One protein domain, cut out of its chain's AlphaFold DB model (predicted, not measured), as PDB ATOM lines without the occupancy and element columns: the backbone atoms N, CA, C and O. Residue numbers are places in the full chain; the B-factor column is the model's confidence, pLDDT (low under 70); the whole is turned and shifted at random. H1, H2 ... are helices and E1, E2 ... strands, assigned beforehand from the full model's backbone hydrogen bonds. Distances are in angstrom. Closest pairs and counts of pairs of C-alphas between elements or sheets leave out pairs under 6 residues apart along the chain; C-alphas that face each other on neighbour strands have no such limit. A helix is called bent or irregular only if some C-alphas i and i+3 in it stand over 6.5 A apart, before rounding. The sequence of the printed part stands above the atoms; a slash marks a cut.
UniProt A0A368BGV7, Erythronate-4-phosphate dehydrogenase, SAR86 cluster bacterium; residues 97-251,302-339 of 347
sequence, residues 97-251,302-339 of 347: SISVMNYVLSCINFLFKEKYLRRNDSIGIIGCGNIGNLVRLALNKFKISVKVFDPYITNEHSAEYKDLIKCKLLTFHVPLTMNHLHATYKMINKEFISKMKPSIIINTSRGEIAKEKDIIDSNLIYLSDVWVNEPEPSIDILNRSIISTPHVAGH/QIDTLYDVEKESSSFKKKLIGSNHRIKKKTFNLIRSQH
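What this domain is: This is residues 97 to 251 and 302 to 339 of the 347 residues of the protein "Erythronate-4-phosphate dehydrogenase" of SAR86 cluster bacterium (UniProt A0A368BGV7). A twisted sheet of five short strands stands in the middle, with the helices H1 and H2 over one face, H1 over E3 and E4 and H2 over E1, each running along the strands, and the short helices H4 and H5 farther off on the other side. Past the E5 edge, beyond the small helix H6, a helical hairpin of H8 and H9 reaches out and makes one end of the longest axis, while tiny H7 packs on H1. The printed part has 193 residues with nine named helices and five named strands, in the order H1 E1 H2 E2 H3 E3 H4 E4 H5 E5 H6 H7 H8 H9; the sheet runs E2 E1 E3 E4 E5, all parallel, and the class is mixed, helices and strands. The whole is compact, with a radius of gyration of the C-alphas of 16.0 A and spans of 50 by 40 by 28 A.

How they stand to each other: H1, residues 97 to 113, is the hub, touching three helices. The sheet holds E1, residues 123 to 126, E2, 146 to 149, E3, 169 to 172, E4, 200 to 203, and E5, 221 to 224; E2 and E5 are its edge strands. H1 is on the sheet at a height of 10.1 A, over E3 and E4, and runs along the strands, at 20 degrees to E4 on the local plane. H2, residues 130 to 141, is on the same face, 9.7 A high over E1, and the sheet with these two helices forms two layers. H1 and H2 touch, closest at the C-alphas of Ser 97 and Ile 131, 4.9 A, at a steep tilt of 46 degrees, the same way. Within hydrogen-bond range are N 125 and O 147 between E2 and E1, 2.8 A; N 124 and O 169 between E1 and E3, 2.8 A; N 202 and O 170 between E3 and E4, 2.9 A; and N 203 and O 223 between E4 and E5, 2.9 A. H3, residues 161 to 164, only grazes the sheet. H4, residues 190 to 195, is not on the sheet, and H5, residues 212 to 216, only just is not, with 4 pairs of C-alphas within 10 A. E1, H2, E2, then E3, H4, E4, then E4, H5, E5 are strand-helix-strand units, two parallel neighbour strands with a helix between, and E2, H3, E3 is a split one, with E1 between its strands; each crossover is right-handed. H6, residues 235 to 240, only grazes the sheet and touches H5, closest at the C-alphas of Ile 216 and Arg 240, 6.0 A. H7, residues 302 to 305, touches H1, closest at the C-alphas of Ser 106 and Ile 303, 6.0 A. H8, residues 309 to 321, touches H1 with residues 309 to 310 alone, closest at the C-alphas of Ser 106 and Val 309, 6.0 A, about perpendicular at 86 degrees. H8 and H9, residues 325 to 337, form a helical hairpin at a shallow tilt of 31 degrees, closest at the C-alphas of Leu 320 and Lys 328, 6.2 A. Every O i to N i+4 pair is within hydrogen-bond range in H1, H4, H5, H6 and H8, 7 of 8 are in H2 and 7 of 9 in H9; H3 and H7 are too short for such a pair.

Where its parts are: H1 begins at C-alpha 97, (120.287, 192.090, 84.155), and is 24.3 A long. H2 measures 17.1 A, H8 17.6 A and H9 19.5 A. E5 ends at C-alpha 224, (135.292, 198.186, 85.598). H9 is irregular, with C-alphas 326 and 329 7.8 A apart, and ends at C-alpha 337, (129.782, 188.210, 100.379).

The domain as a whole: The two C-alphas farthest apart, those of Glu 156 and Arg 326, are 50.8 A apart. Residues 252 to 301 are not printed, and C-alphas 251 and 302 are 19.7 A apart across the cut. The links E2 to H3 and E3 to H4 are long. The mean pLDDT of the printed part is 91.9, and residues 155 to 157 and residue 198 are under 70.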
ATOM      1  N   SER A  97     120.078 191.083  85.204       95.62
ATOM      2  CA  SER A  97     120.287 192.090  84.155       95.62
ATOM      3  C   SER A  97     119.829 193.497  84.543       95.62
ATOM      4  O   SER A  97     120.517 194.453  84.196       95.62
ATOM      5  N   ILE A  98     118.750 193.630  85.323       93.81
ATOM      6  CA  ILE A  98     118.301 194.927  85.868       93.81
ATOM      7  C   ILE A  98     119.374 195.504  86.798       93.81
ATOM      8  O   ILE A  98     119.770 196.656  86.660       93.81
ATOM      9  N   SER A  99     119.921 194.671  87.679       93.94
ATOM     10  CA  SER A  99     121.065 195.003  88.527       93.94
ATOM     11  C   SER A  99     122.257 195.592  87.775       93.94
ATOM     12  O   SER A  99     122.793 196.623  88.183       93.94
ATOM     13  N   VAL A 100     122.683 194.937  86.690       96.69
ATOM     14  CA  VAL A 100     123.830 195.407  85.902       96.69
ATOM     15  C   VAL A 100     123.471 196.684  85.150       96.69
ATOM     16  O   VAL A 100     124.280 197.604  85.103       96.69
ATOM     17  N   MET A 101     122.248 196.787  84.623       96.38
ATOM     18  CA  MET A 101     121.746 198.026  84.030       96.38
ATOM     19  C   MET A 101     121.801 199.183  85.041       96.38
ATOM     20  O   MET A 101     122.346 200.232  84.715       96.38
ATOM     21  N   ASN A 102     121.305 199.000  86.270       95.38
ATOM     22  CA  ASN A 102     121.370 200.019  87.321       95.38
ATOM     23  C   ASN A 102     122.823 200.443  87.611       95.38
ATOM     24  O   ASN A 102     123.125 201.634  87.657       95.38
ATOM     25  N   TYR A 103     123.742 199.479  87.720       97.06
ATOM     26  CA  TYR A 103     125.169 199.765  87.892       97.06
ATOM     27  C   TYR A 103     125.730 200.619  86.742       97.06
ATOM     28  O   TYR A 103     126.365 201.642  86.983       97.06
ATOM     29  N   VAL A 104     125.466 200.238  85.487       97.75
ATOM     30  CA  VAL A 104     125.959 200.961  84.300       97.75
ATOM     31  C   VAL A 104     125.398 202.380  84.251       97.75
ATOM     32  O   VAL A 104     126.137 203.320  83.969       97.75
ATOM     33  N   LEU A 105     124.115 202.560  84.567       96.75
ATOM     34  CA  LEU A 105     123.509 203.888  84.623       96.75
ATOM     35  C   LEU A 105     124.109 204.745  85.751       96.75
ATOM     36  O   LEU A 105     124.304 205.938  85.541       96.75
ATOM     37  N   SER A 106     124.462 204.154  86.900       96.69
ATOM     38  CA  SER A 106     125.195 204.843  87.978       96.69
ATOM     39  C   SER A 106     126.590 205.282  87.518       96.69
ATOM     40  O   SER A 106     126.973 206.433  87.720       96.69
ATOM     41  N   CYS A 107     127.318 204.434  86.778       98.00
ATOM     42  CA  CYS A 107     128.580 204.828  86.142       98.00
ATOM     43  C   CYS A 107     128.404 205.998  85.164       98.00
ATOM     44  O   CYS A 107     129.209 206.925  85.169       98.00
ATOM     45  N   ILE A 108     127.364 205.974  84.327       97.12
ATOM     46  CA  ILE A 108     127.081 207.060  83.377       97.12
ATOM     47  C   ILE A 108     126.711 208.352  84.118       97.12
ATOM     48  O   ILE A 108     127.205 209.417  83.753       97.12
ATOM     49  N   ASN A 109     125.902 208.268  85.179       96.38
ATOM     50  CA  ASN A 109     125.564 209.419  86.016       96.38
ATOM     51  C   ASN A 109     126.816 210.039  86.655       96.38
ATOM     52  O   ASN A 109     127.021 211.249  86.574       96.38
ATOM     53  N   PHE A 110     127.701 209.207  87.208       97.31
ATOM     54  CA  PHE A 110     129.000 209.638  87.720       97.31
ATOM     55  C   PHE A 110     129.835 210.348  86.637       97.31
ATOM     56  O   PHE A 110     130.341 211.444  86.864       97.31
ATOM     57  N   LEU A 111     129.908 209.792  85.421       97.25
ATOM     58  CA  LEU A 111     130.615 210.423  84.299       97.25
ATOM     59  C   LEU A 111     130.018 211.783  83.894       97.25
ATOM     60  O   LEU A 111     130.772 212.665  83.474       97.25
ATOM     61  N   PHE A 112     128.697 211.966  84.008       95.94
ATOM     62  CA  PHE A 112     128.043 213.260  83.792       95.94
ATOM     63  C   PHE A 112     128.389 214.271  84.890       95.94
ATOM     64  O   PHE A 112     128.747 215.407  84.571       95.94
ATOM     65  N   LYS A 113     128.329 213.864  86.165       95.44
ATOM     66  CA  LYS A 113     128.667 214.722  87.315       95.44
ATOM     67  C   LYS A 113     130.107 215.226  87.246       95.44
ATOM     68  O   LYS A 113     130.343 216.427  87.363       95.44
ATOM     69  N   GLU A 114     131.034 214.324  86.939       95.88
ATOM     70  CA  GLU A 114     132.463 214.622  86.808       95.88
ATOM     71  C   GLU A 114     132.839 215.250  85.454       95.88
ATOM     72  O   GLU A 114     134.009 215.507  85.176       95.88
ATOM     73  N   LYS A 115     131.850 215.521  84.587       95.62
ATOM     74  CA  LYS A 115     132.020 216.167  83.271       95.62
ATOM     75  C   LYS A 115     132.939 215.411  82.301       95.62
ATOM     76  O   LYS A 115     133.387 215.983  81.306       95.62
ATOM     77  N   TYR A 116     133.182 214.122  82.534       95.56
ATOM     78  CA  TYR A 116     133.865 213.246  81.578       95.56
ATOM     79  C   TYR A 116     132.997 212.951  80.349       95.56
ATOM     80  O   TYR A 116     133.519 212.726  79.252       95.56
ATOM     81  N   LEU A 117     131.676 212.963  80.538       95.50
ATOM     82  CA  LEU A 117     130.664 212.734  79.515       95.50
ATOM     83  C   LEU A 117     129.613 213.853  79.573       95.50
ATOM     84  O   LEU A 117     129.326 214.396  80.637       95.50
ATOM     85  N   ARG A 118     129.015 214.199  78.435       93.56
ATOM     86  CA  ARG A 118     127.869 215.117  78.321       93.56
ATOM     87  C   ARG A 118     126.678 214.371  77.733       93.56
ATOM     88  O   ARG A 118     126.856 213.426  76.975       93.56
ATOM     89  N   ARG A 119     125.453 214.834  78.001       89.69
ATOM     90  CA  ARG A 119     124.216 214.182  77.516       89.69
ATOM     91  C   ARG A 119     124.146 213.988  75.992       89.69
ATOM     92  O   ARG A 119     123.548 213.019  75.548       89.69
ATOM     93  N   ASN A 120     124.761 214.885  75.217       90.81
ATOM     94  CA  ASN A 120     124.791 214.815  73.749       90.81
ATOM     95  C   ASN A 120     126.002 214.044  73.199       90.81
ATOM     96  O   ASN A 120     126.149 213.928  71.983       90.81
ATOM     97  N   ASP A 121     126.897 213.565  74.066       93.38
ATOM     98  CA  ASP A 121     128.005 212.731  73.627       93.38
ATOM     99  C   ASP A 121     127.490 211.340  73.228       93.38
ATOM    100  O   ASP A 121     126.533 210.805  73.786       93.38
ATOM    101  N   SER A 122     128.138 210.745  72.235       91.81
ATOM    102  CA  SER A 122     127.736 209.466  71.660       91.81
ATOM    103  C   SER A 122     128.066 208.290  72.586       91.81
ATOM    104  O   SER A 122     129.209 208.125  73.013       91.81
ATOM    105  N   ILE A 123     127.083 207.427  72.855       95.31
ATOM    106  CA  ILE A 123     127.252 206.213  73.667       95.31
ATOM    107  C   ILE A 123     127.075 204.980  72.776       95.31
ATOM    108  O   ILE A 123     126.096 204.863  72.039       95.31
ATOM    109  N   GLY A 124     128.041 204.068  72.825       95.06
ATOM    110  CA  GLY A 124     128.011 202.785  72.134       95.06
ATOM    111  C   GLY A 124     127.841 201.624  73.110       95.06
ATOM    112  O   GLY A 124     128.488 201.581  74.155       95.06
ATOM    113  N   ILE A 125     126.993 200.668  72.749       96.12
ATOM    114  CA  ILE A 125     126.767 199.424  73.482       96.12
ATOM    115  C   ILE A 125     127.298 198.267  72.632       96.12
ATOM    116  O   ILE A 125     126.855 198.082  71.498       96.12
ATOM    117  N   ILE A 126     128.239 197.494  73.174       95.12
ATOM    118  CA  ILE A 126     128.768 196.273  72.552       95.12
ATOM    119  C   ILE A 126     128.126 195.071  73.243       95.12
ATOM    120  O   ILE A 126     128.345 194.863  74.435       95.12
ATOM    121  N   GLY A 127     127.354 194.287  72.490       94.38
ATOM    122  CA  GLY A 127     126.524 193.189  72.989       94.38
ATOM    123  C   GLY A 127     125.117 193.654  73.366       94.38
ATOM    124  O   GLY A 127     124.939 194.462  74.275       94.38
ATOM    125  N   CYS A 128     124.099 193.125  72.682       93.00
ATOM    126  CA  CYS A 128     122.686 193.492  72.833       93.00
ATOM    127  C   CYS A 128     121.832 192.337  73.386       93.00
ATOM    128  O   CYS A 128     120.653 192.204  73.060       93.00
ATOM    129  N   GLY A 129     122.417 191.506  74.251       93.50
ATOM    130  CA  GLY A 129     121.685 190.483  75.000       93.50
ATOM    131  C   GLY A 129     120.838 191.064  76.142       93.50
ATOM    132  O   GLY A 129     120.476 192.243  76.149       93.50
ATOM    133  N   ASN A 130     120.577 190.244  77.166       94.56
ATOM    134  CA  ASN A 130     119.722 190.607  78.309       94.56
ATOM    135  C   ASN A 130     120.115 191.937  78.987       94.56
ATOM    136  O   ASN A 130     119.244 192.708  79.374       94.56
ATOM    137  N   ILE A 131     121.417 192.220  79.127       96.38
ATOM    138  CA  ILE A 131     121.912 193.441  79.788       96.38
ATOM    139  C   ILE A 131     121.938 194.620  78.814       96.38
ATOM    140  O   ILE A 131     121.344 195.659  79.095       96.38
ATOM    141  N   GLY A 132     122.603 194.469  77.663       96.00
ATOM    142  CA  GLY A 132     122.779 195.567  76.712       96.00
ATOM    143  C   GLY A 132     121.459 196.127  76.187       96.00
ATOM    144  O   GLY A 132     121.318 197.344  76.067       96.00
ATOM    145  N   ASN A 133     120.454 195.272  75.969       94.94
ATOM    146  CA  ASN A 133     119.128 195.731  75.567       94.94
ATOM    147  C   ASN A 133     118.428 196.548  76.670       94.94
ATOM    148  O   ASN A 133     117.816 197.569  76.371       94.94
ATOM    149  N   LEU A 134     118.551 196.151  77.943       95.69
ATOM    150  CA  LEU A 134     118.001 196.930  79.059       95.69
ATOM    151  C   LEU A 134     118.702 198.285  79.200       95.69
ATOM    152  O   LEU A 134     118.028 199.299  79.349       95.69
ATOM    153  N   VAL A 135     120.032 198.328  79.069       96.62
ATOM    154  CA  VAL A 135     120.800 199.588  79.071       96.62
ATOM    155  C   VAL A 135     120.363 200.503  77.921       96.62
ATOM    156  O   VAL A 135     120.151 201.695  78.133       96.62
ATOM    157  N   ARG A 136     120.156 199.955  76.718       95.44
ATOM    158  CA  ARG A 136     119.637 200.697  75.559       95.44
ATOM    159  C   ARG A 136     118.259 201.295  75.840       95.44
ATOM    160  O   ARG A 136     118.063 202.494  75.656       95.44
ATOM    161  N   LEU A 137     117.310 200.470  76.288       94.38
ATOM    162  CA  LEU A 137     115.947 200.906  76.606       94.38
ATOM    163  C   LEU A 137     115.949 201.984  77.694       94.38
ATOM    164  O   LEU A 137     115.229 202.975  77.585       94.38
ATOM    165  N   ALA A 138     116.804 201.819  78.701       94.38
ATOM    166  CA  ALA A 138     116.968 202.770  79.783       94.38
ATOM    167  C   ALA A 138     117.453 204.144  79.316       94.38
ATOM    168  O   ALA A 138     116.844 205.168  79.629       94.38
ATOM    169  N   LEU A 139     118.535 204.175  78.541       94.56
ATOM    170  CA  LEU A 139     119.099 205.423  78.030       94.56
ATOM    171  C   LEU A 139     118.129 206.124  77.069       94.56
ATOM    172  O   LEU A 139     117.943 207.339  77.172       94.56
ATOM    173  N   ASN A 140     117.414 205.363  76.235       92.38
ATOM    174  CA  ASN A 140     116.369 205.901  75.365       92.38
ATOM    175  C   ASN A 140     115.233 206.568  76.160       92.38
ATOM    176  O   ASN A 140     114.790 207.652  75.778       92.38
ATOM    177  N   LYS A 141     114.793 205.983  77.288       93.31
ATOM    178  CA  LYS A 141     113.794 206.611  78.179       93.31
ATOM    179  C   LYS A 141     114.268 207.957  78.732       93.31
ATOM    180  O   LYS A 141     113.477 208.889  78.843       93.31
ATOM    181  N   PHE A 142     115.568 208.102  78.982       92.25
ATOM    182  CA  PHE A 142     116.184 209.375  79.372       92.25
ATOM    183  C   PHE A 142     116.519 210.307  78.201       92.25
ATOM    184  O   PHE A 142     117.186 211.327  78.410       92.25
ATOM    185  N   LYS A 143     116.042 209.987  76.990       92.62
ATOM    186  CA  LYS A 143     116.297 210.722  75.742       92.62
ATOM    187  C   LYS A 143     117.790 210.815  75.394       92.62
ATOM    188  O   LYS A 143     118.220 211.776  74.763       92.62
ATOM    189  N   ILE A 144     118.580 209.824  75.808       92.56
ATOM    190  CA  ILE A 144     119.999 209.693  75.468       92.56
ATOM    191  C   ILE A 144     120.106 208.696  74.315       92.56
ATOM    192  O   ILE A 144     119.778 207.522  74.468       92.56
ATOM    193  N   SER A 145     120.550 209.171  73.150       88.38
ATOM    194  CA  SER A 145     120.702 208.330  71.961       88.38
ATOM    195  C   SER A 145     121.915 207.409  72.090       88.38
ATOM    196  O   SER A 145     122.996 207.836  72.503       88.38
ATOM    197  N   VAL A 146     121.741 206.146  71.703       93.06
ATOM    198  CA  VAL A 146     122.795 205.130  71.739       93.06
ATOM    199  C   VAL A 146     122.933 204.424  70.399       93.06
ATOM    200  O   VAL A 146     121.970 204.279  69.648       93.06
ATOM    201  N   LYS A 147     124.141 203.938  70.125       92.69
ATOM    202  CA  LYS A 147     124.428 203.012  69.026       92.69
ATOM    203  C   LYS A 147     124.695 201.634  69.597       92.69
ATOM    204  O   LYS A 147     125.368 201.524  70.620       92.69
ATOM    205  N   VAL A 148     124.213 200.589  68.940       93.88
ATOM    206  CA  VAL A 148     124.375 199.221  69.433       93.88
ATOM    207  C   VAL A 148     125.065 198.368  68.391       93.88
ATOM    208  O   VAL A 148     124.752 198.459  67.214       93.88
ATOM    209  N   PHE A 149     125.999 197.531  68.817       93.19
ATOM    210  CA  PHE A 149     126.617 196.535  67.959       93.19
ATOM    211  C   PHE A 149     126.545 195.171  68.627       93.19
ATOM    212  O   PHE A 149     127.046 194.979  69.735       93.19
ATOM    213  N   ASP A 150     125.943 194.225  67.923       92.25
ATOM    214  CA  ASP A 150     125.964 192.814  68.263       92.25
ATOM    215  C   ASP A 150     126.011 192.028  66.945       92.25
ATOM    216  O   ASP A 150     125.094 192.165  66.134       92.25
ATOM    217  N   PRO A 151     127.073 191.252  66.679       89.62
ATOM    218  CA  PRO A 151     127.213 190.551  65.406       89.62
ATOM    219  C   PRO A 151     126.171 189.442  65.206       89.62
ATOM    220  O   PRO A 151     125.987 188.985  64.082       89.62
ATOM    221  N   TYR A 152     125.484 189.021  66.269       87.94
ATOM    222  CA  TYR A 152     124.470 187.969  66.226       87.94
ATOM    223  C   TYR A 152     123.039 188.520  66.201       87.94
ATOM    224  O   TYR A 152     122.095 187.756  66.010       87.94
ATOM    225  N   ILE A 153     122.862 189.832  66.402       82.75
ATOM    226  CA  ILE A 153     121.549 190.478  66.461       82.75
ATOM    227  C   ILE A 153     121.514 191.647  65.477       82.75
ATOM    228  O   ILE A 153     122.077 192.718  65.712       82.75
ATOM    229  N   THR A 154     120.764 191.473  64.395       74.62
ATOM    230  CA  THR A 154     120.373 192.567  63.501       74.62
ATOM    231  C   THR A 154     119.023 193.129  63.930       74.62
ATOM    232  O   THR A 154     118.014 192.427  63.894       74.62
ATOM    233  N   ASN A 155     118.998 194.398  64.329       67.75
ATOM    234  CA  ASN A 155     117.783 195.163  64.589       67.75
ATOM    235  C   ASN A 155     117.927 196.597  64.047       67.75
ATOM    236  O   ASN A 155     118.992 196.996  63.587       67.75
ATOM    237  N   GLU A 156     116.853 197.381  64.112       67.00
ATOM    238  CA  GLU A 156     116.810 198.774  63.632       67.00
ATOM    239  C   GLU A 156     117.814 199.727  64.316       67.00
ATOM    240  O   GLU A 156     118.089 200.812  63.810       67.00
ATOM    241  N   HIS A 157     118.385 199.331  65.456       69.25
ATOM    242  CA  HIS A 157     119.387 200.094  66.204       69.25
ATOM    243  C   HIS A 157     120.812 199.547  66.037       69.25
ATOM    244  O   HIS A 157     121.746 200.087  66.646       69.25
ATOM    245  N   SER A 158     120.987 198.481  65.247       80.94
ATOM    246  CA  SER A 158     122.294 197.918  64.929       80.94
ATOM    247  C   SER A 158     123.087 198.930  64.104       80.94
ATOM    248  O   SER A 158     122.747 199.259  62.972       80.94
ATOM    249  N   ALA A 159     124.159 199.442  64.693       82.12
ATOM    250  CA  ALA A 159     125.123 200.300  64.037       82.12
ATOM    251  C   ALA A 159     126.249 199.459  63.440       82.12
ATOM    252  O   ALA A 159     126.650 198.432  63.990       82.12
ATOM    253  N   GLU A 160     126.831 199.940  62.345       84.50
ATOM    254  CA  GLU A 160     128.079 199.376  61.856       84.50
ATOM    255  C   GLU A 160     129.203 199.581  62.879       84.50
ATOM    256  O   GLU A 160     129.323 200.635  63.515       84.50
ATOM    257  N   TYR A 161     130.100 198.599  62.981       83.25
ATOM    258  CA  TYR A 161     131.250 198.649  63.885       83.25
ATOM    259  C   TYR A 161     132.081 199.938  63.721       83.25
ATOM    260  O   TYR A 161     132.510 200.541  64.707       83.25
ATOM    261  N   LYS A 162     132.234 200.423  62.478       84.62
ATOM    262  CA  LYS A 162     132.955 201.664  62.138       84.62
ATOM    263  C   LYS A 162     132.371 202.916  62.803       84.62
ATOM    264  O   LYS A 162     133.090 203.890  63.021       84.62
ATOM    265  N   ASP A 163     131.075 202.914  63.097       85.38
ATOM    266  CA  ASP A 163     130.376 204.045  63.700       85.38
ATOM    267  C   ASP A 163     130.270 203.926  65.214       85.38
ATOM    268  O   ASP A 163     130.130 204.949  65.891       85.38
ATOM    269  N   LEU A 164     130.391 202.702  65.729       87.88
ATOM    270  CA  LEU A 164     130.470 202.410  67.150       87.88
ATOM    271  C   LEU A 164     131.807 202.869  67.744       87.88
ATOM    272  O   LEU A 164     131.816 203.556  68.756       87.88
ATOM    273  N   ILE A 165     132.934 202.598  67.075       87.25
ATOM    274  CA  ILE A 165     134.276 203.016  67.540       87.25
ATOM    275  C   ILE A 165     134.463 204.545  67.611       87.25
ATOM    276  O   ILE A 165     135.460 205.033  68.141       87.25
ATOM    277  N   LYS A 166     133.511 205.321  67.080       88.88
ATOM    278  CA  LYS A 166     133.478 206.788  67.171       88.88
ATOM    279  C   LYS A 166     132.699 207.298  68.396       88.88
ATOM    280  O   LYS A 166     132.696 208.503  68.631       88.88
ATOM    281  N   CYS A 167     132.005 206.434  69.141       92.62
ATOM    282  CA  CYS A 167     131.180 206.832  70.286       92.62
ATOM    283  C   CYS A 167     132.027 207.259  71.483       92.62
ATOM    284  O   CYS A 167     132.814 206.431  71.902       92.62
ATOM    285  N   LYS A 168     131.825 208.447  72.085       94.50
ATOM    286  CA  LYS A 168     132.553 208.984  73.268       94.50
ATOM    287  C   LYS A 168     132.681 208.006  74.457       94.50
ATOM    288  O   LYS A 168     133.671 208.073  75.188       94.50
ATOM    289  N   LEU A 169     131.702 207.126  74.644       96.81
ATOM    290  CA  LEU A 169     131.692 206.059  75.644       96.81
ATOM    291  C   LEU A 169     131.356 204.724  74.975       96.81
ATOM    292  O   LEU A 169     130.399 204.664  74.205       96.81
ATOM    293  N   LEU A 170     132.076 203.655  75.332       96.69
ATOM    294  CA  LEU A 170     131.694 202.274  75.022       96.69
ATOM    295  C   LEU A 170     131.417 201.473  76.298       96.69
ATOM    296  O   LEU A 170     132.245 201.445  77.205       96.69
ATOM    297  N   THR A 171     130.277 200.786  76.350       97.81
ATOM    298  CA  THR A 171     129.947 199.826  77.416       97.81
ATOM    299  C   THR A 171     129.845 198.413  76.852       97.81
ATOM    300  O   THR A 171     129.245 198.202  75.795       97.81
ATOM    301  N   PHE A 172     130.462 197.449  77.537       97.38
ATOM    302  CA  PHE A 172     130.589 196.066  77.074       97.38
ATOM    303  C   PHE A 172     129.679 195.130  77.869       97.38
ATOM    304  O   PHE A 172     129.785 195.042  79.097       97.38
ATOM    305  N   HIS A 173     128.837 194.390  77.147       97.06
ATOM    306  CA  HIS A 173     127.859 193.417  77.645       97.06
ATOM    307  C   HIS A 173     127.891 192.131  76.805       97.06
ATOM    308  O   HIS A 173     126.874 191.696  76.262       97.06
ATOM    309  N   VAL A 174     129.078 191.535  76.678       95.06
ATOM    310  CA  VAL A 174     129.339 190.350  75.847       95.06
ATOM    311  C   VAL A 174     129.809 189.164  76.696       95.06
ATOM    312  O   VAL A 174     130.434 189.372  77.737       95.06
ATOM    313  N   PRO A 175     129.536 187.913  76.283       93.19
ATOM    314  CA  PRO A 175     130.142 186.747  76.924       93.19
ATOM    315  C   PRO A 175     131.657 186.727  76.691       93.19
ATOM    316  O   PRO A 175     132.144 187.340  75.739       93.19
ATOM    317  N   LEU A 176     132.407 185.998  77.521       93.75
ATOM    318  CA  LEU A 176     133.817 185.711  77.258       93.75
ATOM    319  C   LEU A 176     133.935 184.527  76.299       93.75
ATOM    320  O   LEU A 176     133.394 183.456  76.552       93.75
ATOM    321  N   THR A 177     134.643 184.724  75.194       92.56
ATOM    322  CA  THR A 177     134.748 183.740  74.114       92.56
ATOM    323  C   THR A 177     136.144 183.775  73.500       92.56
ATOM    324  O   THR A 177     136.690 184.852  73.252       92.56
ATOM    325  N   MET A 178     136.733 182.595  73.285       88.44
ATOM    326  CA  MET A 178     138.155 182.462  72.934       88.44
ATOM    327  C   MET A 178     138.398 182.356  71.424       88.44
ATOM    328  O   MET A 178     139.212 183.100  70.890       88.44
ATOM    329  N   ASN A 179     137.700 181.444  70.734       75.75
ATOM    330  CA  ASN A 179     138.094 180.965  69.400       75.75
ATOM    331  C   ASN A 179     136.902 180.869  68.430       75.75
ATOM    332  O   ASN A 179     136.496 179.781  68.034       75.75
ATOM    333  N   HIS A 180     136.327 182.008  68.048       80.31
ATOM    334  CA  HIS A 180     135.295 182.081  67.007       80.31
ATOM    335  C   HIS A 180     135.330 183.434  66.284       80.31
ATOM    336  O   HIS A 180     136.000 184.357  66.750       80.31
ATOM    337  N   LEU A 181     134.576 183.570  65.186       85.31
ATOM    338  CA  LEU A 181     134.566 184.748  64.301       85.31
ATOM    339  C   LEU A 181     134.429 186.094  65.038       85.31
ATOM    340  O   LEU A 181     135.014 187.089  64.618       85.31
ATOM    341  N   HIS A 182     133.705 186.120  66.158       88.19
ATOM    342  CA  HIS A 182     133.484 187.324  66.962       88.19
ATOM    343  C   HIS A 182     134.066 187.213  68.378       88.19
ATOM    344  O   HIS A 182     133.416 187.614  69.341       88.19
ATOM    345  N   ALA A 183     135.252 186.602  68.521       93.38
ATOM    346  CA  ALA A 183     135.888 186.357  69.821       93.38
ATOM    347  C   ALA A 183     136.036 187.646  70.634       93.38
ATOM    348  O   ALA A 183     136.423 188.695  70.118       93.38
ATOM    349  N   THR A 184     135.721 187.549  71.921       95.81
ATOM    350  CA  THR A 184     135.695 188.690  72.845       95.81
ATOM    351  C   THR A 184     136.899 188.710  73.776       95.81
ATOM    352  O   THR A 184     137.191 189.747  74.371       95.81
ATOM    353  N   TYR A 185     137.633 187.596  73.884       97.12
ATOM    354  CA  TYR A 185     138.881 187.525  74.636       97.12
ATOM    355  C   TYR A 185     139.871 188.580  74.145       97.12
ATOM    356  O   TYR A 185     140.277 188.585  72.982       97.12
ATOM    357  N   LYS A 186     140.267 189.481  75.048       96.62
ATOM    358  CA  LYS A 186     141.181 190.600  74.791       96.62
ATOM    359  C   LYS A 186     140.770 191.451  73.585       96.62
ATOM    360  O   LYS A 186     141.632 192.018  72.909       96.62
ATOM    361  N   MET A 187     139.466 191.569  73.321       95.06
ATOM    362  CA  MET A 187     138.970 192.436  72.251       95.06
ATOM    363  C   MET A 187     139.282 193.910  72.534       95.06
ATOM    364  O   MET A 187     139.534 194.674  71.607       95.06
ATOM    365  N   ILE A 188     139.332 194.306  73.813       95.25
ATOM    366  CA  ILE A 188     139.806 195.629  74.224       95.25
ATOM    367  C   ILE A 188     141.323 195.545  74.398       95.25
ATOM    368  O   ILE A 188     141.838 195.248  75.478       95.25
ATOM    369  N   ASN A 189     142.038 195.764  73.300       95.75
ATOM    370  CA  ASN A 189     143.497 195.757  73.224       95.75
ATOM    371  C   ASN A 189     144.030 197.078  72.645       95.75
ATOM    372  O   ASN A 189     143.262 197.962  72.264       95.75
ATOM    373  N   LYS A 190     145.356 197.210  72.553       95.12
ATOM    374  CA  LYS A 190     146.031 198.412  72.039       95.12
ATOM    375  C   LYS A 190     145.523 198.847  70.659       95.12
ATOM    376  O   LYS A 190     145.359 200.041  70.426       95.12
ATOM    377  N   GLU A 191     145.259 197.902  69.757       93.69
ATOM    378  CA  GLU A 191     144.744 198.205  68.420       93.69
ATOM    379  C   GLU A 191     143.318 198.765  68.498       93.69
ATOM    380  O   GLU A 191     143.039 199.816  67.918       93.69
ATOM    381  N   PHE A 192     142.435 198.120  69.264       92.94
ATOM    382  CA  PHE A 192     141.071 198.595  69.503       92.94
ATOM    383  C   PHE A 192     141.060 200.009  70.100       92.94
ATOM    384  O   PHE A 192     140.414 200.906  69.559       92.94
ATOM    385  N   ILE A 193     141.853 200.228  71.153       92.75
ATOM    386  CA  ILE A 193     141.991 201.524  71.830       92.75
ATOM    387  C   ILE A 193     142.530 202.591  70.866       92.75
ATOM    388  O   ILE A 193     142.063 203.723  70.887       92.75
ATOM    389  N   SER A 194     143.473 202.248  69.982       90.44
ATOM    390  CA  SER A 194     144.033 203.206  69.014       90.44
ATOM    391  C   SER A 194     143.033 203.670  67.948       90.44
ATOM    392  O   SER A 194     143.149 204.782  67.434       90.44
ATOM    393  N   LYS A 195     142.043 202.831  67.616       88.38
ATOM    394  CA  LYS A 195     140.984 203.138  66.637       88.38
ATOM    395  C   LYS A 195     139.847 203.952  67.247       88.38
ATOM    396  O   LYS A 195     139.097 204.606  66.521       88.38
ATOM    397  N   MET A 196     139.701 203.891  68.564       83.56
ATOM    398  CA  MET A 196     138.688 204.632  69.287       83.56
ATOM    399  C   MET A 196     138.966 206.141  69.217       83.56
ATOM    400  O   MET A 196     139.991 206.629  69.684       83.56
ATOM    401  N   LYS A 197     138.006 206.899  68.671       71.81
ATOM    402  CA  LYS A 197     137.855 208.337  68.969       71.81
ATOM    403  C   LYS A 197     136.969 208.631  70.199       71.81
ATOM    404  O   LYS A 197     136.388 209.713  70.288       71.81
ATOM    405  N   PRO A 198     136.851 207.688  71.147       62.28
ATOM    406  CA  PRO A 198     136.614 208.008  72.565       62.28
ATOM    407  C   PRO A 198     137.706 207.657  73.572       62.28
ATOM    408  O   PRO A 198     138.535 206.781  73.367       62.28
ATOM    409  N   SER A 199     137.582 208.278  74.746       85.12
ATOM    410  CA  SER A 199     138.443 208.082  75.907       85.12
ATOM    411  C   SER A 199     137.763 207.318  77.047       85.12
ATOM    412  O   SER A 199     138.291 207.412  78.139       85.12
ATOM    413  N   ILE A 200     136.602 206.659  76.885       97.31
ATOM    414  CA  ILE A 200     135.882 206.041  78.023       97.31
ATOM    415  C   ILE A 200     135.386 204.626  77.716       97.31
ATOM    416  O   ILE A 200     134.719 204.410  76.702       97.31
ATOM    417  N   ILE A 201     135.658 203.683  78.625       97.75
ATOM    418  CA  ILE A 201     135.097 202.326  78.608       97.75
ATOM    419  C   ILE A 201     134.472 201.975  79.959       97.75
ATOM    420  O   ILE A 201     135.067 202.237  81.006       97.75
ATOM    421  N   ILE A 202     133.316 201.310  79.907       98.56
ATOM    422  CA  ILE A 202     132.715 200.575  81.024       98.56
ATOM    423  C   ILE A 202     132.767 199.074  80.708       98.56
ATOM    424  O   ILE A 202     132.202 198.629  79.706       98.56
ATOM    425  N   ASN A 203     133.417 198.286  81.566       98.38
ATOM    426  CA  ASN A 203     133.410 196.826  81.480       98.38
ATOM    427  C   ASN A 203     132.711 196.207  82.699       98.38
ATOM    428  O   ASN A 203     133.219 196.234  83.817       98.38
ATOM    429  N   THR A 204     131.537 195.620  82.472       97.00
ATOM    430  CA  THR A 204     130.787 194.840  83.476       97.00
ATOM    431  C   THR A 204     130.553 193.397  83.027       97.00
ATOM    432  O   THR A 204     129.700 192.699  83.570       97.00
ATOM    433  N   SER A 205     131.287 192.958  82.000       95.88
ATOM    434  CA  SER A 205     131.133 191.638  81.396       95.88
ATOM    435  C   SER A 205     132.049 190.616  82.073       95.88
ATOM    436  O   SER A 205     131.627 189.907  82.983       95.88
ATOM    437  N   ARG A 206     133.311 190.544  81.637       96.25
ATOM    438  CA  ARG A 206     134.384 189.682  82.155       96.25
ATOM    439  C   ARG A 206     135.716 190.417  82.064       96.25
ATOM    440  O   ARG A 206     135.883 191.272  81.191       96.25
ATOM    441  N   GLY A 207     136.648 190.104  82.959       97.25
ATOM    442  CA  GLY A 207     137.937 190.792  83.023       97.25
ATOM    443  C   GLY A 207     138.753 190.601  81.750       97.25
ATOM    444  O   GLY A 207     139.260 191.555  81.171       97.25
ATOM    445  N   GLU A 208     138.777 189.368  81.253       97.31
ATOM    446  CA  GLU A 208     139.555 188.893  80.109       97.31
ATOM    447  C   GLU A 208     139.113 189.471  78.768       97.31
ATOM    448  O   GLU A 208     139.825 189.320  77.777       97.31
ATOM    449  N   ILE A 209     137.981 190.174  78.720       97.50
ATOM    450  CA  ILE A 209     137.583 190.977  77.556       97.50
ATOM    451  C   ILE A 209     138.571 192.132  77.341       97.50
ATOM    452  O   ILE A 209     138.835 192.523  76.199       97.50
ATOM    453  N   ALA A 210     139.164 192.644  78.424       97.44
ATOM    454  CA  ALA A 210     140.190 193.667  78.380       97.44
ATOM    455  C   ALA A 210     141.593 193.083  78.546       97.44
ATOM    456  O   ALA A 210     141.894 192.334  79.474       97.44
ATOM    457  N   LYS A 211     142.509 193.502  77.673       97.69
ATOM    458  CA  LYS A 211     143.938 193.318  77.906       97.69
ATOM    459  C   LYS A 211     144.410 194.419  78.853       97.69
ATOM    460  O   LYS A 211     144.842 195.475  78.406       97.69
ATOM    461  N   GLU A 212     144.330 194.166  80.162       97.50
ATOM    462  CA  GLU A 212     144.573 195.162  81.226       97.50
ATOM    463  C   GLU A 212     145.877 195.961  81.052       97.50
ATOM    464  O   GLU A 212     145.878 197.168  81.269       97.50
ATOM    465  N   LYS A 213     146.964 195.336  80.577       97.44
ATOM    466  CA  LYS A 213     148.221 196.043  80.274       97.44
ATOM    467  C   LYS A 213     148.041 197.174  79.255       97.44
ATOM    468  O   LYS A 213     148.542 198.270  79.462       97.44
ATOM    469  N   ASP A 214     147.279 196.931  78.192       97.06
ATOM    470  CA  ASP A 214     147.034 197.941  77.161       97.06
ATOM    471  C   ASP A 214     146.143 199.081  77.696       97.06
ATOM    472  O   ASP A 214     146.222 200.202  77.202       97.06
ATOM    473  N   ILE A 215     145.321 198.817  78.722       96.56
ATOM    474  CA  ILE A 215     144.543 199.846  79.428       96.56
ATOM    475  C   ILE A 215     145.457 200.699  80.311       96.56
ATOM    476  O   ILE A 215     145.369 201.928  80.257       96.56
ATOM    477  N   ILE A 216     146.339 200.056  81.086       96.81
ATOM    478  CA  ILE A 216     147.341 200.708  81.945       96.81
ATOM    479  C   ILE A 216     148.206 201.671  81.134       96.81
ATOM    480  O   ILE A 216     148.334 202.831  81.518       96.81
ATOM    481  N   ASP A 217     148.690 201.225  79.975       95.12
ATOM    482  CA  ASP A 217     149.582 201.991  79.098       95.12
ATOM    483  C   ASP A 217     148.852 203.068  78.256       95.12
ATOM    484  O   ASP A 217     149.479 203.777  77.465       95.12
ATOM    485  N   SER A 218     147.525 203.193  78.375       93.62
ATOM    486  CA  SER A 218     146.710 204.154  77.611       93.62
ATOM    487  C   SER A 218     146.317 205.387  78.433       93.62
ATOM    488  O   SER A 218     146.463 205.399  79.651       93.62
ATOM    489  N   ASN A 219     145.696 206.386  77.791       90.69
ATOM    490  CA  ASN A 219     145.039 207.538  78.444       90.69
ATOM    491  C   ASN A 219     143.505 207.391  78.549       90.69
ATOM    492  O   ASN A 219     142.784 208.360  78.780       90.69
ATOM    493  N   LEU A 220     142.979 206.178  78.363       94.00
ATOM    494  CA  LEU A 220     141.550 205.892  78.433       94.00
ATOM    495  C   LEU A 220     141.010 205.984  79.874       94.00
ATOM    496  O   LEU A 220     141.528 205.364  80.793       94.00
ATOM    497  N   ILE A 221     139.923 206.695  80.099       97.19
ATOM    498  CA  ILE A 221     139.107 206.579  81.304       97.19
ATOM    499  C   ILE A 221     138.472 205.182  81.337       97.19
ATOM    500  O   ILE A 221     137.696 204.810  80.458       97.19
ATOM    501  N   TYR A 222     138.799 204.403  82.363       98.06
ATOM    502  CA  TYR A 222     138.329 203.029  82.498       98.06
ATOM    503  C   TYR A 222     137.505 202.868  83.772       98.06
ATOM    504  O   TYR A 222     137.910 203.308  84.851       98.06
ATOM    505  N   LEU A 223     136.329 202.267  83.628       98.69
ATOM    506  CA  LEU A 223     135.434 201.892  84.710       98.69
ATOM    507  C   LEU A 223     135.214 200.389  84.580       98.69
ATOM    508  O   LEU A 223     134.827 199.916  83.510       98.69
ATOM    509  N   SER A 224     135.467 199.635  85.644       98.56
ATOM    510  CA  SER A 224     135.292 198.186  85.598       98.56
ATOM    511  C   SER A 224     134.722 197.631  86.886       98.56
ATOM    512  O   SER A 224     135.097 198.032  87.991       98.56
ATOM    513  N   ASP A 225     133.843 196.656  86.712       98.44
ATOM    514  CA  ASP A 225     133.403 195.770  87.779       98.44
ATOM    515  C   ASP A 225     134.183 194.448  87.764       98.44
ATOM    516  O   ASP A 225     134.173 193.739  88.753       98.44
ATOM    517  N   VAL A 226     134.883 194.116  86.678       97.94
ATOM    518  CA  VAL A 226     135.463 192.781  86.437       97.94
ATOM    519  C   VAL A 226     136.964 192.828  86.134       97.94
ATOM    520  O   VAL A 226     137.449 193.820  85.582       97.94
ATOM    521  N   TRP A 227     137.701 191.760  86.466       97.81
ATOM    522  CA  TRP A 227     139.177 191.735  86.422       97.81
ATOM    523  C   TRP A 227     139.757 190.378  85.977       97.81
ATOM    524  O   TRP A 227     139.165 189.338  86.246       97.81
ATOM    525  N   VAL A 228     140.919 190.369  85.305       94.88
ATOM    526  CA  VAL A 228     141.525 189.152  84.692       94.88
ATOM    527  C   VAL A 228     141.980 188.104  85.718       94.88
ATOM    528  O   VAL A 228     142.054 186.923  85.410       94.88
ATOM    529  N   ASN A 229     142.281 188.519  86.948       92.88
ATOM    530  CA  ASN A 229     142.797 187.641  88.001       92.88
ATOM    531  C   ASN A 229     141.896 187.646  89.236       92.88
ATOM    532  O   ASN A 229     142.393 187.668  90.355       92.88
ATOM    533  N   GLU A 230     140.572 187.673  89.086       93.44
ATOM    534  CA  GLU A 230     139.689 187.547  90.251       93.44
ATOM    535  C   GLU A 230     139.911 186.216  90.990       93.44
ATOM    536  O   GLU A 230     140.064 185.173  90.353       93.44
ATOM    537  N   PRO A 231     139.914 186.201  92.338       93.00
ATOM    538  CA  PRO A 231     139.596 187.283  93.287       93.00
ATOM    539  C   PRO A 231     140.803 188.146  93.731       93.00
ATOM    540  O   PRO A 231     140.793 188.741  94.806       93.00
ATOM    541  N   GLU A 232     141.873 188.196  92.944       93.75
ATOM    542  CA  GLU A 232     143.128 188.911  93.217       93.75
ATOM    543  C   GLU A 232     143.504 189.870  92.067       93.75
ATOM    544  O   GLU A 232     144.563 189.723  91.448       93.75
ATOM    545  N   PRO A 233     142.655 190.870  91.763       95.31
ATOM    546  CA  PRO A 233     142.946 191.835  90.704       95.31
ATOM    547  C   PRO A 233     144.266 192.581  90.944       95.31
ATOM    548  O   PRO A 233     144.649 192.860  92.088       95.31
ATOM    549  N   SER A 234     144.954 192.938  89.854       94.12
ATOM    550  CA  SER A 234     146.195 193.717  89.927       94.12
ATOM    551  C   SER A 234     145.937 195.097  90.537       94.12
ATOM    552  O   SER A 234     144.977 195.774  90.180       94.12
ATOM    553  N   ILE A 235     146.815 195.560  91.432       93.62
ATOM    554  CA  ILE A 235     146.697 196.917  91.992       93.62
ATOM    555  C   ILE A 235     146.838 197.974  90.888       93.62
ATOM    556  O   ILE A 235     146.152 198.994  90.940       93.62
ATOM    557  N   ASP A 236     147.664 197.723  89.873       95.38
ATOM    558  CA  ASP A 236     147.940 198.701  88.820       95.38
ATOM    559  C   ASP A 236     146.678 199.033  88.021       95.38
ATOM    560  O   ASP A 236     146.368 200.206  87.812       95.38
ATOM    561  N   ILE A 237     145.887 198.018  87.645       96.38
ATOM    562  CA  ILE A 237     144.633 198.252  86.920       96.38
ATOM    563  C   ILE A 237     143.568 198.898  87.815       96.38
ATOM    564  O   ILE A 237     142.814 199.753  87.349       96.38
ATOM    565  N   LEU A 238     143.527 198.558  89.109       96.19
ATOM    566  CA  LEU A 238     142.609 199.187  90.065       96.19
ATOM    567  C   LEU A 238     142.916 200.677  90.255       96.19
ATOM    568  O   LEU A 238     141.997 201.495  90.294       96.19
ATOM    569  N   ASN A 239     144.198 201.037  90.343       94.94
ATOM    570  CA  ASN A 239     144.640 202.429  90.418       94.94
ATOM    571  C   ASN A 239     144.389 203.169  89.102       94.94
ATOM    572  O   ASN A 239     144.020 204.340  89.115       94.94
ATOM    573  N   ARG A 240     144.556 202.480  87.967       95.81
ATOM    574  CA  ARG A 240     144.321 203.041  86.637       95.81
ATOM    575  C   ARG A 240     142.845 203.326  86.354       95.81
ATOM    576  O   ARG A 240     142.536 204.275  85.631       95.81
ATOM    577  N   SER A 241     141.952 202.480  86.854       97.25
ATOM    578  CA  SER A 241     140.504 202.612  86.669       97.25
ATOM    579  C   SER A 241     139.968 203.715  87.573       97.25
ATOM    580  O   SER A 241     140.330 203.759  88.745       97.25
ATOM    581  N   ILE A 242     139.067 204.578  87.106       97.81
ATOM    582  CA  ILE A 242     138.476 205.605  87.982       97.81
ATOM    583  C   ILE A 242     137.380 205.011  88.876       97.81
ATOM    584  O   ILE A 242     137.339 205.291  90.074       97.81
ATOM    585  N   ILE A 243     136.600 204.067  88.340       98.38
ATOM    586  CA  ILE A 243     135.663 203.231  89.095       98.38
ATOM    587  C   ILE A 243     136.161 201.790  89.082       98.38
ATOM    588  O   ILE A 243     136.467 201.238  88.024       98.38
ATOM    589  N   SER A 244     136.240 201.190  90.267       98.06
ATOM    590  CA  SER A 244     136.594 199.787  90.444       98.06
ATOM    591  C   SER A 244     135.653 199.160  91.449       98.06
ATOM    592  O   SER A 244     135.584 199.641  92.571       98.06
ATOM    593  N   THR A 245     134.977 198.073  91.104       97.62
ATOM    594  CA  THR A 245     134.155 197.319  92.064       97.62
ATOM    595  C   THR A 245     134.474 195.821  92.006       97.62
ATOM    596  O   THR A 245     135.064 195.360  91.029       97.62
ATOM    597  N   PRO A 246     134.186 195.045  93.069       96.25
ATOM    598  CA  PRO A 246     134.613 193.651  93.168       96.25
ATOM    599  C   PRO A 246     133.645 192.685  92.480       96.25
ATOM    600  O   PRO A 246     133.204 191.714  93.086       96.25
ATOM    601  N   HIS A 247     133.286 192.942  91.229       95.88
ATOM    602  CA  HIS A 247     132.396 192.092  90.443       95.88
ATOM    603  C   HIS A 247     131.038 191.879  91.135       95.88
ATOM    604  O   HIS A 247     130.579 190.770  91.416       95.88
ATOM    605  N   VAL A 248     130.405 193.007  91.458       94.75
ATOM    606  CA  VAL A 248     129.137 193.129  92.189       94.75
ATOM    607  C   VAL A 248     128.073 193.893  91.399       94.75
ATOM    608  O   VAL A 248     126.972 194.111  91.906       94.75
ATOM    609  N   ALA A 249     128.322 194.241  90.133       95.69
ATOM    610  CA  ALA A 249     127.343 194.896  89.265       95.69
ATOM    611  C   ALA A 249     126.061 194.074  89.102       95.69
ATOM    612  O   ALA A 249     125.026 194.651  88.801       95.69
ATOM    613  N   GLY A 250     126.082 192.762  89.349       93.38
ATOM    614  CA  GLY A 250     124.901 191.892  89.369       93.38
ATOM    615  C   GLY A 250     124.281 191.628  90.755       93.38
ATOM    616  O   GLY A 250     123.334 190.853  90.847       93.38
ATOM    617  N   HIS A 251     124.817 192.185  91.847       90.88
ATOM    618  CA  HIS A 251     124.494 191.775  93.225       90.88
ATOM    619  C   HIS A 251     123.336 192.569  93.875       90.88
ATOM    620  O   HIS A 251     123.528 193.203  94.911       90.88
ATOM    621  N   GLN A 302     118.703 210.859  89.599       87.12
ATOM    622  CA  GLN A 302     118.128 210.257  90.811       87.12
ATOM    623  C   GLN A 302     118.857 208.978  91.251       87.12
ATOM    624  O   GLN A 302     118.655 208.510  92.374       87.12
ATOM    625  N   ILE A 303     119.712 208.410  90.395       85.75
ATOM    626  CA  ILE A 303     120.330 207.094  90.604       85.75
ATOM    627  C   ILE A 303     121.195 207.033  91.861       85.75
ATOM    628  O   ILE A 303     121.136 206.035  92.578       85.75
ATOM    629  N   ASP A 304     121.943 208.092  92.176       82.38
ATOM    630  CA  ASP A 304     122.867 208.105  93.322       82.38
ATOM    631  C   ASP A 304     122.138 207.929  94.666       82.38
ATOM    632  O   ASP A 304     122.717 207.443  95.635       82.38
ATOM    633  N   THR A 305     120.845 208.269  94.726       79.62
ATOM    634  CA  THR A 305     120.019 208.045  95.926       79.62
ATOM    635  C   THR A 305     119.741 206.563  96.186       79.62
ATOM    636  O   THR A 305     119.398 206.180  97.305       79.62
ATOM    637  N   LEU A 306     119.891 205.723  95.158       80.44
ATOM    638  CA  LEU A 306     119.573 204.297  95.176       80.44
ATOM    639  C   LEU A 306     120.832 203.432  95.127       80.44
ATOM    640  O   LEU A 306     120.932 202.441  95.852       80.44
ATOM    641  N   TYR A 307     121.793 203.808  94.283       87.56
ATOM    642  CA  TYR A 307     123.079 203.139  94.165       87.56
ATOM    643  C   TYR A 307     124.171 204.116  93.713       87.56
ATOM    644  O   TYR A 307     124.213 204.547  92.561       87.56
ATOM    645  N   ASP A 308     125.081 204.411  94.635       90.94
ATOM    646  CA  ASP A 308     126.253 205.255  94.418       90.94
ATOM    647  C   ASP A 308     127.486 204.380  94.134       90.94
ATOM    648  O   ASP A 308     128.082 203.780  95.041       90.94
ATOM    649  N   VAL A 309     127.858 204.289  92.854       95.31
ATOM    650  CA  VAL A 309     129.001 203.484  92.405       95.31
ATOM    651  C   VAL A 309     130.349 204.071  92.832       95.31
ATOM    652  O   VAL A 309     131.313 203.328  93.022       95.31
ATOM    653  N   GLU A 310     130.436 205.388  93.029       95.94
ATOM    654  CA  GLU A 310     131.661 206.057  93.471       95.94
ATOM    655  C   GLU A 310     131.983 205.679  94.918       95.94
ATOM    656  O   GLU A 310     133.123 205.329  95.250       95.94
ATOM    657  N   LYS A 311     130.959 205.660  95.775       94.25
ATOM    658  CA  LYS A 311     131.081 205.198  97.158       94.25
ATOM    659  C   LYS A 311     131.457 203.721  97.244       94.25
ATOM    660  O   LYS A 311     132.319 203.363  98.055       94.25
ATOM    661  N   GLU A 312     130.847 202.866  96.419       94.44
ATOM    662  CA  GLU A 312     131.198 201.440  96.346       94.44
ATOM    663  C   GLU A 312     132.659 201.265  95.904       94.44
ATOM    664  O   GLU A 312     133.427 200.546  96.549       94.44
ATOM    665  N   SER A 313     133.074 202.011  94.876       96.75
ATOM    666  CA  SER A 313     134.444 202.009  94.357       96.75
ATOM    667  C   SER A 313     135.469 202.447  95.400       96.75
ATOM    668  O   SER A 313     136.456 201.752  95.654       96.75
ATOM    669  N   SER A 314     135.201 203.559  96.083       95.38
ATOM    670  CA  SER A 314     136.066 204.094  97.136       95.38
ATOM    671  C   SER A 314     136.215 203.114  98.303       95.38
ATOM    672  O   SER A 314     137.322 202.884  98.797       95.38
ATOM    673  N   SER A 315     135.114 202.482  98.722       94.12
ATOM    674  CA  SER A 315     135.108 201.439  99.754       94.12
ATOM    675  C   SER A 315     135.934 200.219  99.331       94.12
ATOM    676  O   SER A 315     136.756 199.731 100.114       94.12
ATOM    677  N   PHE A 316     135.756 199.746  98.094       94.94
ATOM    678  CA  PHE A 316     136.491 198.604  97.557       94.94
ATOM    679  C   PHE A 316     137.993 198.873  97.477       94.94
ATOM    680  O   PHE A 316     138.777 198.123  98.062       94.94
ATOM    681  N   LYS A 317     138.395 199.971  96.826       94.12
ATOM    682  CA  LYS A 317     139.803 200.361  96.686       94.12
ATOM    683  C   LYS A 317     140.474 200.517  98.043       94.12
ATOM    684  O   LYS A 317     141.523 199.919  98.268       94.12
ATOM    685  N   LYS A 318     139.840 201.229  98.986       92.62
ATOM    686  CA  LYS A 318     140.375 201.418 100.345       92.62
ATOM    687  C   LYS A 318     140.630 200.085 101.053       92.62
ATOM    688  O   LYS A 318     141.687 199.907 101.652       92.62
ATOM    689  N   LYS A 319     139.679 199.148 100.987       91.31
ATOM    690  CA  LYS A 319     139.801 197.842 101.652       91.31
ATOM    691  C   LYS A 319     140.824 196.935 100.974       91.31
ATOM    692  O   LYS A 319     141.593 196.284 101.673       91.31
ATOM    693  N   LEU A 320     140.827 196.865  99.643       88.62
ATOM    694  CA  LEU A 320     141.673 195.918  98.918       88.62
ATOM    695  C   LEU A 320     143.122 196.410  98.783       88.62
ATOM    696  O   LEU A 320     144.039 195.637  99.053       88.62
ATOM    697  N   ILE A 321     143.344 197.683  98.433       85.06
ATOM    698  CA  ILE A 321     144.695 198.264  98.303       85.06
ATOM    699  C   ILE A 321     145.372 198.358  99.674       85.06
ATOM    700  O   ILE A 321     146.561 198.079  99.791       85.06
ATOM    701  N   GLY A 322     144.610 198.665 100.730       75.94
ATOM    702  CA  GLY A 322     145.113 198.658 102.105       75.94
ATOM    703  C   GLY A 322     145.375 197.260 102.681       75.94
ATOM    704  O   GLY A 322     145.903 197.147 103.784       75.94
ATOM    705  N   SER A 323     145.000 196.187 101.974       76.50
ATOM    706  CA  SER A 323     145.195 194.817 102.450       76.50
ATOM    707  C   SER A 323     146.553 194.250 102.022       76.50
ATOM    708  O   SER A 323     147.002 194.434 100.891       76.50
ATOM    709  N   ASN A 324     147.214 193.522 102.927       75.06
ATOM    710  CA  ASN A 324     148.466 192.834 102.610       75.06
ATOM    711  C   ASN A 324     148.230 191.792 101.496       75.06
ATOM    712  O   ASN A 324     147.185 191.139 101.467       75.06
ATOM    713  N   HIS A 325     149.212 191.583 100.613       70.81
ATOM    714  CA  HIS A 325     149.135 190.639  99.490       70.81
ATOM    715  C   HIS A 325     148.618 189.251  99.901       70.81
ATOM    716  O   HIS A 325     147.816 188.671  99.183       70.81
ATOM    717  N   ARG A 326     148.989 188.761 101.093       73.12
ATOM    718  CA  ARG A 326     148.576 187.442 101.610       73.12
ATOM    719  C   ARG A 326     147.074 187.294 101.892       73.12
ATOM    720  O   ARG A 326     146.611 186.174 102.073       73.12
ATOM    721  N   ILE A 327     146.317 188.391 101.978       83.88
ATOM    722  CA  ILE A 327     144.886 188.366 102.327       83.88
ATOM    723  C   ILE A 327     143.977 188.974 101.250       83.88
ATOM    724  O   ILE A 327     142.767 189.005 101.457       83.88
ATOM    725  N   LYS A 328     144.509 189.400 100.094       85.12
ATOM    726  CA  LYS A 328     143.727 190.045  99.018       85.12
ATOM    727  C   LYS A 328     142.544 189.201  98.556       85.12
ATOM    728  O   LYS A 328     141.417 189.686  98.586       85.12
ATOM    729  N   LYS A 329     142.779 187.920  98.251       89.19
ATOM    730  CA  LYS A 329     141.729 186.945  97.912       89.19
ATOM    731  C   LYS A 329     140.605 186.905  98.946       89.19
ATOM    732  O   LYS A 329     139.425 186.968  98.604       89.19
ATOM    733  N   LYS A 330     140.971 186.820 100.231       89.00
ATOM    734  CA  LYS A 330     140.005 186.783 101.338       89.00
ATOM    735  C   LYS A 330     139.228 188.096 101.424       89.00
ATOM    736  O   LYS A 330     138.015 188.057 101.576       89.00
ATOM    737  N   THR A 331     139.906 189.234 101.288       90.38
ATOM    738  CA  THR A 331     139.296 190.568 101.304       90.38
ATOM    739  C   THR A 331     138.314 190.759 100.149       90.38
ATOM    740  O   THR A 331     137.183 191.166 100.391       90.38
ATOM    741  N   PHE A 332     138.695 190.423  98.914       92.88
ATOM    742  CA  PHE A 332     137.823 190.524  97.739       92.88
ATOM    743  C   PHE A 332     136.548 189.691  97.918       92.88
ATOM    744  O   PHE A 332     135.437 190.214  97.810       92.88
ATOM    745  N   ASN A 333     136.701 188.419  98.298       90.19
ATOM    746  CA  ASN A 333     135.569 187.527  98.550       90.19
ATOM    747  C   ASN A 333     134.690 188.011  99.709       90.19
ATOM    748  O   ASN A 333     133.466 187.924  99.622       90.19
ATOM    749  N   LEU A 334     135.292 188.558 100.771       89.50
ATOM    750  CA  LEU A 334     134.561 189.110 101.912       89.50
ATOM    751  C   LEU A 334     133.727 190.333 101.516       89.50
ATOM    752  O   LEU A 334     132.577 190.442 101.926       89.50
ATOM    753  N   ILE A 335     134.273 191.240 100.702       90.69
ATOM    754  CA  ILE A 335     133.525 192.415 100.231       90.69
ATOM    755  C   ILE A 335     132.336 191.972  99.375       90.69
ATOM    756  O   ILE A 335     131.241 192.500  99.542       90.69
ATOM    757  N   ARG A 336     132.517 190.966  98.511       90.88
ATOM    758  CA  ARG A 336     131.427 190.404  97.699       90.88
ATOM    759  C   ARG A 336     130.343 189.737  98.535       90.88
ATOM    760  O   ARG A 336     129.160 189.920  98.242       90.88
ATOM    761  N   SER A 337     130.729 188.948  99.537       84.56
ATOM    762  CA  SER A 337     129.782 188.210 100.379       84.56
ATOM    763  C   SER A 337     129.021 189.132 101.332       84.56
ATOM    764  O   SER A 337     127.828 188.926 101.546       84.56
ATOM    765  N   GLN A 338     129.679 190.182 101.831       85.69
ATOM    766  CA  GLN A 338     129.097 191.221 102.687       85.69
ATOM    767  C   GLN A 338     128.588 192.438 101.902       85.69
ATOM    768  O   GLN A 338     128.303 193.476 102.505       85.69
ATOM    769  N   HIS A 339     128.501 192.344 100.571       86.06
ATOM    770  CA  HIS A 339     127.978 193.430  99.752       86.06
ATOM    771  C   HIS A 339     126.579 193.784 100.253       86.06
ATOM    772  O   HIS A 339     125.720 192.904 100.380       86.06
TER     773      HIS A 339